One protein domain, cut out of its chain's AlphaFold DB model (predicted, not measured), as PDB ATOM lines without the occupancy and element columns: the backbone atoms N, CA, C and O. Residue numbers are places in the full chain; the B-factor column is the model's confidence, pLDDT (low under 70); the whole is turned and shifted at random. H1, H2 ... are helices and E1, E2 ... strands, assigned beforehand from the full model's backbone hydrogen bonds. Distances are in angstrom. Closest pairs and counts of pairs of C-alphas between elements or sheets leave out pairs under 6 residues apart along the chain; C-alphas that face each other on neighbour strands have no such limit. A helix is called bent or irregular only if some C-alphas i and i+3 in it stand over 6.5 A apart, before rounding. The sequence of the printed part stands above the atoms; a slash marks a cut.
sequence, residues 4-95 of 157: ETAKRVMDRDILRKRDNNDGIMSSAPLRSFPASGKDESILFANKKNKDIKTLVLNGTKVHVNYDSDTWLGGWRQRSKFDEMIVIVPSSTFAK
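This is residues 4 to 95 of the 157 residues of an uncharacterized protein of Bacillus cereus (UniProt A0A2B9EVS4). A strongly twisted sheet of four strands, E3, E4, E2 and E6, curls like part of a barrel, with E2 and E6 in the middle of the domain and the E3 and E4 hairpin reaching to one end. The bent strand E4 leads into a small two-strand sheet, E1 and E5, beside E2 and E6; short helices H1 and H2 graze the large sheet, and the long loop of residues 18 to 40 runs round the outside. The printed part has 92 residues with two named helices and six named strands, in the order H1 E1 E2 E3 E4 E5 E6 H2; the large sheet is mixed, the small one antiparallel. The class is mixed, helices and strands, with 39 residues in named elements, under half. The whole is compact, with a radius of gyration of the C-alphas of 12.9 A and spans of 35 by 26 by 22 A.

Start at H1, residues 4 to 10, which only grazes the large sheet with residues 4 to 7; every O i to N i+4 pair in it is within hydrogen-bond range. E1, residues 15 to 17, is the antiparallel neighbour of E5, residues 70 to 72, at 143 degrees; look at N 16 and O 71, 2.9 A apart. Residues 16 to 17 of E1 also pair, antiparallel, with residues 28 to 29. E2, residues 41 to 45, is an inner strand, antiparallel to the edge strand E6, residues 84 to 87, at 160 degrees, with N 42 and O 87 at 2.8 A. E3, residues 54 to 57, is the other edge strand and forms a hairpin with E4, residues 60 to 68, with N 57 and O 60 at 2.8 A. E4 bends by 53 degrees at residue 65, and its pairing is staggered: residues 60 to 63 pair with E3, residues 64 to 68 with E2. E4 and E2 are parallel at 58 degrees, with N 65 and O 41 at 2.9 A. Between the sheets, the closest C-alphas of E2 and E5 are those of Phe 44 and Thr 70, 5.2 A apart. H2, residues 90 to 93, only grazes the large sheet and is too short for an O i to N i+4 pair; it is close to but not clearly touching H1, the C-alphas of Glu 4 and Ser 90 being 7.9 A apart. E3 and E6 are apart.

Find C-alpha 4 at (-20.575, 42.017, 42.488); from there H1 runs 9.8 A to Met 10. E1 follows at Leu 15, and E2 covers 13.0 A from Ser 41. E3 begins at Thr 54; E4, the longest strand, runs 22.9 A from C-alpha 60 at (-13.301, 46.356, 24.173) to Ser 68. E5 begins at Thr 70 and E6 runs 9.9 A from Met 84. H2 ends at C-alpha 93, (-17.920, 42.504, 32.033).

The two C-alphas farthest apart are those of Asn 21 and Lys 95, 37.1 A. The printed part has no cut, and the links E1 to E2 and E5 to E6 are long. The mean pLDDT of the printed part is 87.2; look for values under 70 at residues 35 to 38 and 78 to 82.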
ATOM      1  N   GLU A   4     -20.149  43.002  41.488       90.94
ATOM      2  CA  GLU A   4     -20.575  42.017  42.488       90.94
ATOM      3  C   GLU A   4     -19.384  41.227  43.041       90.94
ATOM      4  O   GLU A   4     -19.226  41.076  44.254       90.94
ATOM      5  N   THR A   5     -18.487  40.778  42.163       92.12
ATOM      6  CA  THR A   5     -17.247  40.111  42.569       92.12
ATOM      7  C   THR A   5     -16.355  41.055  43.361       92.12
ATOM      8  O   THR A   5     -15.886  40.684  44.434       92.12
ATOM      9  N   ALA A   6     -16.195  42.303  42.912       92.50
ATOM     10  CA  ALA A   6     -15.446  43.302  43.665       92.50
ATOM     11  C   ALA A   6     -16.024  43.526  45.069       92.50
ATOM     12  O   ALA A   6     -15.261  43.642  46.025       92.50
ATOM     13  N   LYS A   7     -17.358  43.532  45.219       92.25
ATOM     14  CA  LYS A   7     -18.003  43.679  46.528       92.25
ATOM     15  C   LYS A   7     -17.664  42.499  47.440       92.25
ATOM     16  O   LYS A   7     -17.274  42.715  48.578       92.25
ATOM     17  N   ARG A   8     -17.731  41.263  46.933       91.88
ATOM     18  CA  ARG A   8     -17.377  40.048  47.696       91.88
ATOM     19  C   ARG A   8     -15.913  40.019  48.150       91.88
ATOM     20  O   ARG A   8     -15.614  39.430  49.188       91.88
ATOM     21  N   VAL A   9     -15.013  40.618  47.370       91.38
ATOM     22  CA  VAL A   9     -13.589  40.778  47.717       91.38
ATOM     23  C   VAL A   9     -13.403  41.912  48.737       91.38
ATOM     24  O   VAL A   9     -12.629  41.777  49.682       91.38
ATOM     25  N   MET A  10     -14.136  43.016  48.577       91.75
ATOM     26  CA  MET A  10     -14.127  44.167  49.486       91.75
ATOM     27  C   MET A  10     -14.672  43.818  50.877       91.75
ATOM     28  O   MET A  10     -14.043  44.156  51.871       91.75
ATOM     29  N   ASP A  11     -15.788  43.086  50.952       91.69
ATOM     30  CA  ASP A  11     -16.425  42.659  52.209       91.69
ATOM     31  C   ASP A  11     -15.512  41.752  53.065       91.69
ATOM     32  O   ASP A  11     -15.762  41.569  54.253       91.69
ATOM     33  N   ARG A  12     -14.449  41.194  52.468       89.69
ATOM     34  CA  ARG A  12     -13.421  40.372  53.129       89.69
ATOM     35  C   ARG A  12     -12.119  41.128  53.415       89.69
ATOM     36  O   ARG A  12     -11.091  40.508  53.667       89.69
ATOM     37  N   ASP A  13     -12.123  42.456  53.324       90.25
ATOM     38  CA  ASP A  13     -10.962  43.318  53.591       90.25
ATOM     39  C   ASP A  13      -9.728  43.033  52.705       90.25
ATOM     40  O   ASP A  13      -8.594  43.393  53.047       90.25
ATOM     41  N   ILE A  14      -9.950  42.421  51.533       89.69
ATOM     42  CA  ILE A  14      -8.894  42.042  50.583       89.69
ATOM     43  C   ILE A  14      -8.534  43.196  49.657       89.69
ATOM     44  O   ILE A  14      -7.358  43.389  49.361       89.69
ATOM     45  N   LEU A  15      -9.517  43.970  49.191       91.38
ATOM     46  CA  LEU A  15      -9.238  45.216  48.481       91.38
ATOM     47  C   LEU A  15      -8.778  46.254  49.499       91.38
ATOM     48  O   LEU A  15      -9.552  46.669  50.362       91.38
ATOM     49  N   ARG A  16      -7.514  46.668  49.407       91.69
ATOM     50  CA  ARG A  16      -6.900  47.574  50.375       91.69
ATOM     51  C   ARG A  16      -6.275  48.774  49.691       91.69
ATOM     52  O   ARG A  16      -5.556  48.644  48.702       91.69
ATOM     53  N   LYS A  17      -6.557  49.945  50.246       92.19
ATOM     54  CA  LYS A  17      -6.071  51.240  49.787       92.19
ATOM     55  C   LYS A  17      -4.799  51.606  50.536       92.19
ATOM     56  O   LYS A  17      -4.705  51.402  51.747       92.19
ATOM     57  N   ARG A  18      -3.851  52.217  49.831       91.12
ATOM     58  CA  ARG A  18      -2.691  52.880  50.428       91.12
ATOM     59  C   ARG A  18      -3.119  53.808  51.568       91.12
ATOM     60  O   ARG A  18      -3.937  54.703  51.365       91.12
ATOM     61  N   ASP A  19      -2.498  53.637  52.726       90.88
ATOM     62  CA  ASP A  19      -2.709  54.451  53.931       90.88
ATOM     63  C   ASP A  19      -1.461  55.254  54.341       90.88
ATOM     64  O   ASP A  19      -1.439  55.902  55.384       90.88
ATOM     65  N   ASN A  20      -0.423  55.230  53.506       85.69
ATOM     66  CA  ASN A  20       0.850  55.896  53.738       85.69
ATOM     67  C   ASN A  20       1.224  56.850  52.592       85.69
ATOM     68  O   ASN A  20       0.631  56.837  51.512       85.69
ATOM     69  N   ASN A  21       2.241  57.679  52.833       81.38
ATOM     70  CA  ASN A  21       2.743  58.626  51.833       81.38
ATOM     71  C   ASN A  21       3.688  57.973  50.813       81.38
ATOM     72  O   ASN A  21       3.812  58.482  49.701       81.38
ATOM     73  N   ASP A  22       4.333  56.860  51.173       72.62
ATOM     74  CA  ASP A  22       5.285  56.151  50.317       72.62
ATOM     75  C   ASP A  22       5.351  54.650  50.654       72.62
ATOM     76  O   ASP A  22       5.052  54.222  51.768       72.62
ATOM     77  N   GLY A  23       5.751  53.838  49.675       73.25
ATOM     78  CA  GLY A  23       6.039  52.417  49.835       73.25
ATOM     79  C   GLY A  23       4.939  51.488  49.327       73.25
ATOM     80  O   GLY A  23       4.018  51.887  48.625       73.25
ATOM     81  N   ILE A  24       5.055  50.202  49.636       75.50
ATOM     82  CA  ILE A  24       4.091  49.159  49.232       75.50
ATOM     83  C   ILE A  24       3.659  48.287  50.417       75.50
ATOM     84  O   ILE A  24       2.950  47.308  50.232       75.50
ATOM     85  N   MET A  25       4.111  48.632  51.624       78.44
ATOM     86  CA  MET A  25       4.084  47.747  52.793       78.44
ATOM     87  C   MET A  25       2.928  48.017  53.759       78.44
ATOM     88  O   MET A  25       2.790  47.284  54.731       78.44
ATOM     89  N   SER A  26       2.123  49.057  53.524       83.62
ATOM     90  CA  SER A  26       0.997  49.411  54.394       83.62
ATOM     91  C   SER A  26      -0.237  49.763  53.578       83.62
ATOM     92  O   SER A  26      -0.134  50.343  52.489       83.62
ATOM     93  N   SER A  27      -1.390  49.354  54.101       89.75
ATOM     94  CA  SER A  27      -2.703  49.610  53.527       89.75
ATOM     95  C   SER A  27      -3.823  49.426  54.545       89.75
ATOM     96  O   SER A  27      -3.746  48.579  55.441       89.75
ATOM     97  N   ALA A  28      -4.931  50.122  54.309       91.56
ATOM     98  CA  ALA A  28      -6.184  49.961  55.033       91.56
ATOM     99  C   ALA A  28      -7.254  49.307  54.137       91.56
ATOM    100  O   ALA A  28      -7.253  49.545  52.926       91.56
ATOM    101  N   PRO A  29      -8.191  48.514  54.693       93.44
ATOM    102  CA  PRO A  29      -9.306  47.971  53.923       93.44
ATOM    103  C   PRO A  29     -10.110  49.072  53.234       93.44
ATOM    104  O   PRO A  29     -10.438  50.095  53.843       93.44
ATOM    105  N   LEU A  30     -10.467  48.848  51.971       92.69
ATOM    106  CA  LEU A  30     -11.416  49.694  51.268       92.69
ATOM    107  C   LEU A  30     -12.827  49.345  51.761       92.69
ATOM    108  O   LEU A  30     -13.281  48.223  51.584       92.69
ATOM    109  N   ARG A  31     -13.517  50.288  52.409       90.50
ATOM    110  CA  ARG A  31     -14.821  50.026  53.058       90.50
ATOM    111  C   ARG A  31     -16.034  50.278  52.162       90.50
ATOM    112  O   ARG A  31     -17.130  49.821  52.471       90.50
ATOM    113  N   SER A  32     -15.856  51.014  51.074       89.81
ATOM    114  CA  SER A  32     -16.924  51.335  50.136       89.81
ATOM    115  C   SER A  32     -16.348  51.644  48.764       89.81
ATOM    116  O   SER A  32     -15.234  52.160  48.649       89.81
ATOM    117  N   PHE A  33     -17.139  51.403  47.722       85.62
ATOM    118  CA  PHE A  33     -16.855  51.995  46.421       85.62
ATOM    119  C   PHE A  33     -17.018  53.523  46.479       85.62
ATOM    120  O   PHE A  33     -17.780  54.019  47.319       85.62
ATOM    121  N   PRO A  34     -16.333  54.281  45.605       79.06
ATOM    122  CA  PRO A  34     -16.673  55.679  45.362       79.06
ATOM    123  C   PRO A  34     -18.163  55.835  45.062       79.06
ATOM    124  O   PRO A  34     -18.800  54.928  44.530       79.06
ATOM    125  N   ALA A  35     -18.702  57.023  45.330       69.56
ATOM    126  CA  ALA A  35     -20.087  57.387  45.016       69.56
ATOM    127  C   ALA A  35     -20.384  57.472  43.498       69.56
ATOM    128  O   ALA A  35     -21.368  58.088  43.096       69.56
ATOM    129  N   SER A  36     -19.530  56.889  42.653       64.06
ATOM    130  CA  SER A  36     -19.713  56.843  41.209       64.06
ATOM    131  C   SER A  36     -20.993  56.098  40.833       64.06
ATOM    132  O   SER A  36     -21.470  55.210  41.549       64.06
ATOM    133  N   GLY A  37     -21.572  56.477  39.693       64.44
ATOM    134  CA  GLY A  37     -22.833  55.915  39.213       64.44
ATOM    135  C   GLY A  37     -22.800  54.386  39.103       64.44
ATOM    136  O   GLY A  37     -21.750  53.767  38.888       64.44
ATOM    137  N   LYS A  38     -23.975  53.747  39.208       65.31
ATOM    138  CA  LYS A  38     -24.122  52.284  39.062       65.31
ATOM    139  C   LYS A  38     -23.497  51.747  37.767       65.31
ATOM    140  O   LYS A  38     -22.972  50.635  37.789       65.31
ATOM    141  N   ASP A  39     -23.406  52.572  36.731       75.19
ATOM    142  CA  ASP A  39     -22.896  52.196  35.409       75.19
ATOM    143  C   ASP A  39     -21.446  52.626  35.137       75.19
ATOM    144  O   ASP A  39     -20.901  52.354  34.070       75.19
ATOM    145  N   GLU A  40     -20.776  53.260  36.100       87.44
ATOM    146  CA  GLU A  40     -19.392  53.696  35.911       87.44
ATOM    147  C   GLU A  40     -18.393  52.592  36.260       87.44
ATOM    148  O   GLU A  40     -18.562  51.869  37.251       87.44
ATOM    149  N   SER A  41     -17.334  52.486  35.452       94.00
ATOM    150  CA  SER A  41     -16.204  51.601  35.737       94.00
ATOM    151  C   SER A  41     -15.167  52.319  36.595       94.00
ATOM    152  O   SER A  41     -14.904  53.507  36.413       94.00
ATOM    153  N   ILE A  42     -14.548  51.583  37.510       95.44
ATOM    154  CA  ILE A  42     -13.612  52.095  38.510       95.44
ATOM    155  C   ILE A  42     -12.221  51.550  38.197       95.44
ATOM    156  O   ILE A  42     -12.062  50.355  37.938       95.44
ATOM    157  N   LEU A  43     -11.220  52.427  38.242       95.12
ATOM    158  CA  LEU A  43      -9.810  52.069  38.157       95.12
ATOM    159  C   LEU A  43      -9.141  52.252  39.520       95.12
ATOM    160  O   LEU A  43      -9.038  53.364  40.039       95.12
ATOM    161  N   PHE A  44      -8.614  51.153  40.044       93.88
ATOM    162  CA  PHE A  44      -7.648  51.150  41.131       93.88
ATOM    163  C   PHE A  44      -6.259  50.895  40.561       93.88
ATOM    164  O   PHE A  44      -6.017  49.882  39.902       93.88
ATOM    165  N   ALA A  45      -5.337  51.824  40.781       92.44
ATOM    166  CA  ALA A  45      -3.981  51.728  40.258       92.44
ATOM    167  C   ALA A  45      -3.038  52.634  41.046       92.44
ATOM    168  O   ALA A  45      -3.470  53.519  41.774       92.44
ATOM    169  N   ASN A  46      -1.726  52.456  40.880       90.44
ATOM    170  CA  ASN A  46      -0.770  53.409  41.446       90.44
ATOM    171  C   ASN A  46      -1.075  54.841  40.960       90.44
ATOM    172  O   ASN A  46      -1.464  55.026  39.808       90.44
ATOM    173  N   LYS A  47      -0.834  55.854  41.804       89.94
ATOM    174  CA  LYS A  47      -1.093  57.273  41.491       89.94
ATOM    175  C   LYS A  47      -0.457  57.747  40.175       89.94
ATOM    176  O   LYS A  47      -1.008  58.644  39.542       89.94
ATOM    177  N   LYS A  48       0.645  57.132  39.724       90.62
ATOM    178  CA  LYS A  48       1.260  57.387  38.404       90.62
ATOM    179  C   LYS A  48       0.302  57.145  37.222       90.62
ATOM    180  O   LYS A  48       0.480  57.725  36.163       90.62
ATOM    181  N   ASN A  49      -0.719  56.310  37.419       92.38
ATOM    182  CA  ASN A  49      -1.699  55.897  36.415       92.38
ATOM    183  C   ASN A  49      -3.053  56.624  36.561       92.38
ATOM    184  O   ASN A  49      -4.017  56.254  35.893       92.38
ATOM    185  N   LYS A  50      -3.160  57.646  37.425       93.75
ATOM    186  CA  LYS A  50      -4.426  58.354  37.720       93.75
ATOM    187  C   LYS A  50      -5.082  59.024  36.504       93.75
ATOM    188  O   LYS A  50      -6.287  59.275  36.496       93.75
ATOM    189  N   ASP A  51      -4.276  59.344  35.497       96.25
ATOM    190  CA  ASP A  51      -4.706  60.092  34.318       96.25
ATOM    191  C   ASP A  51      -5.236  59.168  33.207       96.25
ATOM    192  O   ASP A  51      -5.749  59.646  32.196       96.25
ATOM    193  N   ILE A  52      -5.198  57.844  33.406       95.31
ATOM    194  CA  ILE A  52      -5.830  56.872  32.509       95.31
ATOM    195  C   ILE A  52      -7.353  57.040  32.573       95.31
ATOM    196  O   ILE A  52      -7.968  56.857  33.622       95.31
ATOM    197  N   LYS A  53      -7.964  57.365  31.427       95.44
ATOM    198  CA  LYS A  53      -9.425  57.530  31.282       95.44
ATOM    199  C   LYS A  53     -10.100  56.413  30.501       95.44
ATOM    200  O   LYS A  53     -11.312  56.243  30.580       95.44
ATOM    201  N   THR A  54      -9.338  55.682  29.695       95.94
ATOM    202  CA  THR A  54      -9.857  54.604  28.850       95.94
ATOM    203  C   THR A  54      -8.855  53.466  28.819       95.94
ATOM    204  O   THR A  54      -7.658  53.695  28.659       95.94
ATOM    205  N   LEU A  55      -9.357  52.243  28.947       93.56
ATOM    206  CA  LEU A  55      -8.602  51.010  28.783       93.56
ATOM    207  C   LEU A  55      -9.158  50.226  27.596       93.56
ATOM    208  O   LEU A  55     -10.351  50.297  27.306       93.56
ATOM    209  N   VAL A  56      -8.297  49.472  26.917       92.69
ATOM    210  CA  VAL A  56      -8.705  48.534  25.866       92.69
ATOM    211  C   VAL A  56      -8.479  47.123  26.391       92.69
ATOM    212  O   VAL A  56      -7.341  46.688  26.534       92.69
ATOM    213  N   LEU A  57      -9.567  46.423  26.705       89.38
ATOM    214  CA  LEU A  57      -9.560  45.072  27.259       89.38
ATOM    215  C   LEU A  57     -10.025  44.098  26.176       89.38
ATOM    216  O   LEU A  57     -11.207  44.054  25.845       89.38
ATOM    217  N   ASN A  58      -9.074  43.381  25.576       89.12
ATOM    218  CA  ASN A  58      -9.290  42.515  24.413       89.12
ATOM    219  C   ASN A  58     -10.168  43.165  23.318       89.12
ATOM    220  O   ASN A  58     -11.240  42.676  22.971       89.12
ATOM    221  N   GLY A  59      -9.758  44.346  22.847       88.44
ATOM    222  CA  GLY A  59     -10.488  45.117  21.831       88.44
ATOM    223  C   GLY A  59     -11.708  45.894  22.346       88.44
ATOM    224  O   GLY A  59     -12.168  46.813  21.670       88.44
ATOM    225  N   THR A  60     -12.189  45.617  23.562       91.19
ATOM    226  CA  THR A  60     -13.301  46.356  24.173       91.19
ATOM    227  C   THR A  60     -12.790  47.618  24.860       91.19
ATOM    228  O   THR A  60     -12.003  47.547  25.805       91.19
ATOM    229  N   LYS A  61     -13.244  48.791  24.408       93.88
ATOM    230  CA  LYS A  61     -12.954  50.066  25.078       93.88
ATOM    231  C   LYS A  61     -13.807  50.204  26.338       93.88
ATOM    232  O   LYS A  61     -15.028  50.106  26.275       93.88
ATOM    233  N   VAL A  62     -13.157  50.482  27.461       93.88
ATOM    234  CA  VAL A  62     -13.790  50.706  28.762       93.88
ATOM    235  C   VAL A  62     -13.362  52.070  29.281       93.88
ATOM    236  O   VAL A  62     -12.178  52.300  29.529       93.88
ATOM    237  N   HIS A  63     -14.323  52.974  29.448       94.62
ATOM    238  CA  HIS A  63     -14.098  54.240  30.139       94.62
ATOM    239  C   HIS A  63     -14.037  53.995  31.639       94.62
ATOM    240  O   HIS A  63     -14.911  53.326  32.189       94.62
ATOM    241  N   VAL A  64     -13.000  54.521  32.282       94.62
ATOM    242  CA  VAL A  64     -12.723  54.281  33.696       94.62
ATOM    243  C   VAL A  64     -12.540  55.585  34.450       94.62
ATOM    244  O   VAL A  64     -11.899  56.522  33.970       94.62
ATOM    245  N   ASN A  65     -13.059  55.599  35.671       93.94
ATOM    246  CA  ASN A  65     -12.827  56.647  36.644       93.94
ATOM    247  C   ASN A  65     -11.799  56.147  37.656       93.94
ATOM    248  O   ASN A  65     -12.033  55.169  38.369       93.94
ATOM    249  N   TYR A  66     -10.636  56.797  37.689       94.56
ATOM    250  CA  TYR A  66      -9.644  56.541  38.726       94.56
ATOM    251  C   TYR A  66     -10.222  56.892  40.096       94.56
ATOM    252  O   TYR A  66     -10.739  57.994  40.279       94.56
ATOM    253  N   ASP A  67     -10.074  55.978  41.049       94.12
ATOM    254  CA  ASP A  67     -10.464  56.206  42.438       94.12
ATOM    255  C   ASP A  67      -9.242  56.350  43.350       94.12
ATOM    256  O   ASP A  67      -9.006  57.403  43.949       94.12
ATOM    257  N   SER A  68      -8.434  55.295  43.461       93.00
ATOM    258  CA  SER A  68      -7.378  55.240  44.467       93.00
ATOM    259  C   SER A  68      -6.248  54.264  44.148       93.00
ATOM    260  O   SER A  68      -6.357  53.376  43.298       93.00
ATOM    261  N   ASP A  69      -5.147  54.441  44.883       92.75
ATOM    262  CA  ASP A  69      -4.036  53.497  44.941       92.75
ATOM    263  C   ASP A  69      -4.423  52.312  45.828       92.75
ATOM    264  O   ASP A  69      -4.190  52.325  47.035       92.75
ATOM    265  N   THR A  70      -5.080  51.332  45.207       92.00
ATOM    266  CA  THR A  70      -5.656  50.145  45.847       92.00
ATOM    267  C   THR A  70      -5.117  48.871  45.190       92.00
ATOM    268  O   THR A  70      -4.885  48.844  43.978       92.00
ATOM    269  N   TRP A  71      -4.895  47.823  45.987       90.56
ATOM    270  CA  TRP A  71      -4.409  46.501  45.564       90.56
ATOM    271  C   TRP A  71      -5.059  45.372  46.384       90.56
ATOM    272  O   TRP A  71      -5.902  45.630  47.245       90.56
ATOM    273  N   LEU A  72      -4.688  44.120  46.101       87.94
ATOM    274  CA  LEU A  72      -5.152  42.938  46.829       87.94
ATOM    275  C   LEU A  72      -4.189  42.577  47.977       87.94
ATOM    276  O   LEU A  72      -2.998  42.373  47.752       87.94
ATOM    277  N   GLY A  73      -4.704  42.451  49.202       83.69
ATOM    278  CA  GLY A  73      -3.951  42.012  50.383       83.69
ATOM    279  C   GLY A  73      -3.111  43.102  51.067       83.69
ATOM    280  O   GLY A  73      -3.102  44.263  50.665       83.69
ATOM    281  N   GLY A  74      -2.426  42.739  52.160       77.69
ATOM    282  CA  GLY A  74      -1.795  43.691  53.094       77.69
ATOM    283  C   GLY A  74      -0.655  44.538  52.513       77.69
ATOM    284  O   GLY A  74      -0.497  45.699  52.892       77.69
ATOM    285  N   TRP A  75       0.095  44.000  51.552       77.88
ATOM    286  CA  TRP A  75       1.174  44.697  50.850       77.88
ATOM    287  C   TRP A  75       0.986  44.595  49.341       77.88
ATOM    288  O   TRP A  75       0.553  43.565  48.823       77.88
ATOM    289  N   ARG A  76       1.355  45.653  48.615       79.12
ATOM    290  CA  ARG A  76       1.268  45.654  47.158       79.12
ATOM    291  C   ARG A  76       2.353  44.752  46.606       79.12
ATOM    292  O   ARG A  76       3.540  45.071  46.706       79.12
ATOM    293  N   GLN A  77       1.967  43.645  45.991       70.19
ATOM    294  CA  GLN A  77       2.952  42.807  45.330       70.19
ATOM    295  C   GLN A  77       3.433  43.501  44.055       70.19
ATOM    296  O   GLN A  77       2.650  44.073  43.299       70.19
ATOM    297  N   ARG A  78       4.737  43.421  43.772       63.72
ATOM    298  CA  ARG A  78       5.323  43.882  42.497       63.72
ATOM    299  C   ARG A  78       4.997  42.928  41.337       63.72
ATOM    300  O   ARG A  78       5.811  42.725  40.444       63.72
ATOM    301  N   SER A  79       3.834  42.288  41.388       64.25
ATOM    302  CA  SER A  79       3.359  41.394  40.346       64.25
ATOM    303  C   SER A  79       2.542  42.172  39.319       64.25
ATOM    304  O   SER A  79       1.942  43.198  39.639       64.25
ATOM    305  N   LYS A  80       2.465  41.650  38.090       64.44
ATOM    306  CA  LYS A  80       1.573  42.191  37.051       64.44
ATOM    307  C   LYS A  80       0.092  42.157  37.466       64.44
ATOM    308  O   LYS A  80      -0.710  42.884  36.897       64.44
ATOM    309  N   PHE A  81      -0.261  41.323  38.448       63.91
ATOM    310  CA  PHE A  81      -1.636  41.067  38.870       63.91
ATOM    311  C   PHE A  81      -2.270  42.240  39.628       63.91
ATOM    312  O   PHE A  81      -3.456  42.504  39.473       63.91
ATOM    313  N   ASP A  82      -1.457  42.988  40.379       68.81
ATOM    314  CA  ASP A  82      -1.916  44.100  41.219       68.81
ATOM    315  C   ASP A  82      -1.517  45.467  40.641       68.81
ATOM    316  O   ASP A  82      -1.558  46.488  41.335       68.81
ATOM    317  N   GLU A  83      -1.066  45.528  39.382       82.06
ATOM    318  CA  GLU A  83      -0.671  46.799  38.765       82.06
ATOM    319  C   GLU A  83      -1.894  47.695  38.504       82.06
ATOM    320  O   GLU A  83      -1.853  48.902  38.780       82.06
ATOM    321  N   MET A  84      -2.996  47.094  38.048       90.06
ATOM    322  CA  MET A  84      -4.287  47.747  37.845       90.06
ATOM    323  C   MET A  84      -5.420  46.776  38.170       90.06
ATOM    324  O   MET A  84      -5.460  45.667  37.644       90.06
ATOM    325  N   ILE A  85      -6.380  47.219  38.975       92.62
ATOM    326  CA  ILE A  85      -7.636  46.507  39.204       92.62
ATOM    327  C   ILE A  85      -8.748  47.348  38.590       92.62
ATOM    328  O   ILE A  85      -8.929  48.518  38.930       92.62
ATOM    329  N   VAL A  86      -9.489  46.741  37.665       94.19
ATOM    330  CA  VAL A  86     -10.589  47.391  36.954       94.19
ATOM    331  C   VAL A  86     -11.891  46.720  37.360       94.19
ATOM    332  O   VAL A  86     -12.056  45.502  37.204       94.19
ATOM    333  N   ILE A  87     -12.807  47.529  37.883       94.50
ATOM    334  CA  ILE A  87     -14.165  47.118  38.224       94.50
ATOM    335  C   ILE A  87     -15.094  47.697  37.171       94.50
ATOM    336  O   ILE A  87     -15.134  48.909  36.987       94.50
ATOM    337  N   VAL A  88     -15.853  46.846  36.496       93.75
ATOM    338  CA  VAL A  88     -16.798  47.265  35.453       93.75
ATOM    339  C   VAL A  88     -18.227  46.848  35.822       93.75
ATOM    340  O   VAL A  88     -18.407  45.912  36.607       93.75
ATOM    341  N   PRO A  89     -19.267  47.502  35.277       91.94
ATOM    342  CA  PRO A  89     -20.633  46.985  35.349       91.94
ATOM    343  C   PRO A  89     -20.721  45.571  34.763       91.94
ATOM    344  O   PRO A  89     -20.025  45.268  33.792       91.94
ATOM    345  N   SER A  90     -21.603  44.717  35.289       90.81
ATOM    346  CA  SER A  90     -21.738  43.325  34.822       90.81
ATOM    347  C   SER A  90     -22.080  43.232  33.325       90.81
ATOM    348  O   SER A  90     -21.587  42.349  32.630       90.81
ATOM    349  N   SER A  91     -22.828  44.203  32.788       91.06
ATOM    350  CA  SER A  91     -23.125  44.313  31.350       91.06
ATOM    351  C   SER A  91     -21.894  44.610  30.483       91.06
ATOM    352  O   SER A  91     -21.848  44.201  29.323       91.06
ATOM    353  N   THR A  92     -20.900  45.318  31.023       92.25
ATOM    354  CA  THR A  92     -19.601  45.543  30.377       92.25
ATOM    355  C   THR A  92     -18.707  44.321  30.553       92.25
ATOM    356  O   THR A  92     -18.071  43.909  29.590       92.25
ATOM    357  N   PHE A  93     -18.696  43.713  31.746       92.50
ATOM    358  CA  PHE A  93     -17.920  42.504  32.033       92.50
ATOM    359  C   PHE A  93     -18.243  41.379  31.044       92.50
ATOM    360  O   PHE A  93     -17.336  40.860  30.406       92.50
ATOM    361  N   ALA A  94     -19.532  41.103  30.822       91.06
ATOM    362  CA  ALA A  94     -20.004  40.057  29.912       91.06
ATOM    363  C   ALA A  94     -19.591  40.249  28.437       91.06
ATOM    364  O   ALA A  94     -19.680  39.316  27.647       91.06
ATOM    365  N   LYS A  95     -19.157  41.455  28.042       92.12
ATOM    366  CA  LYS A  95     -18.692  41.757  26.675       92.12
ATOM    367  C   LYS A  95     -17.180  41.597  26.512       92.12
ATOM    368  O   LYS A  95     -16.690  41.581  25.385       92.12
TER     369      LYS A  95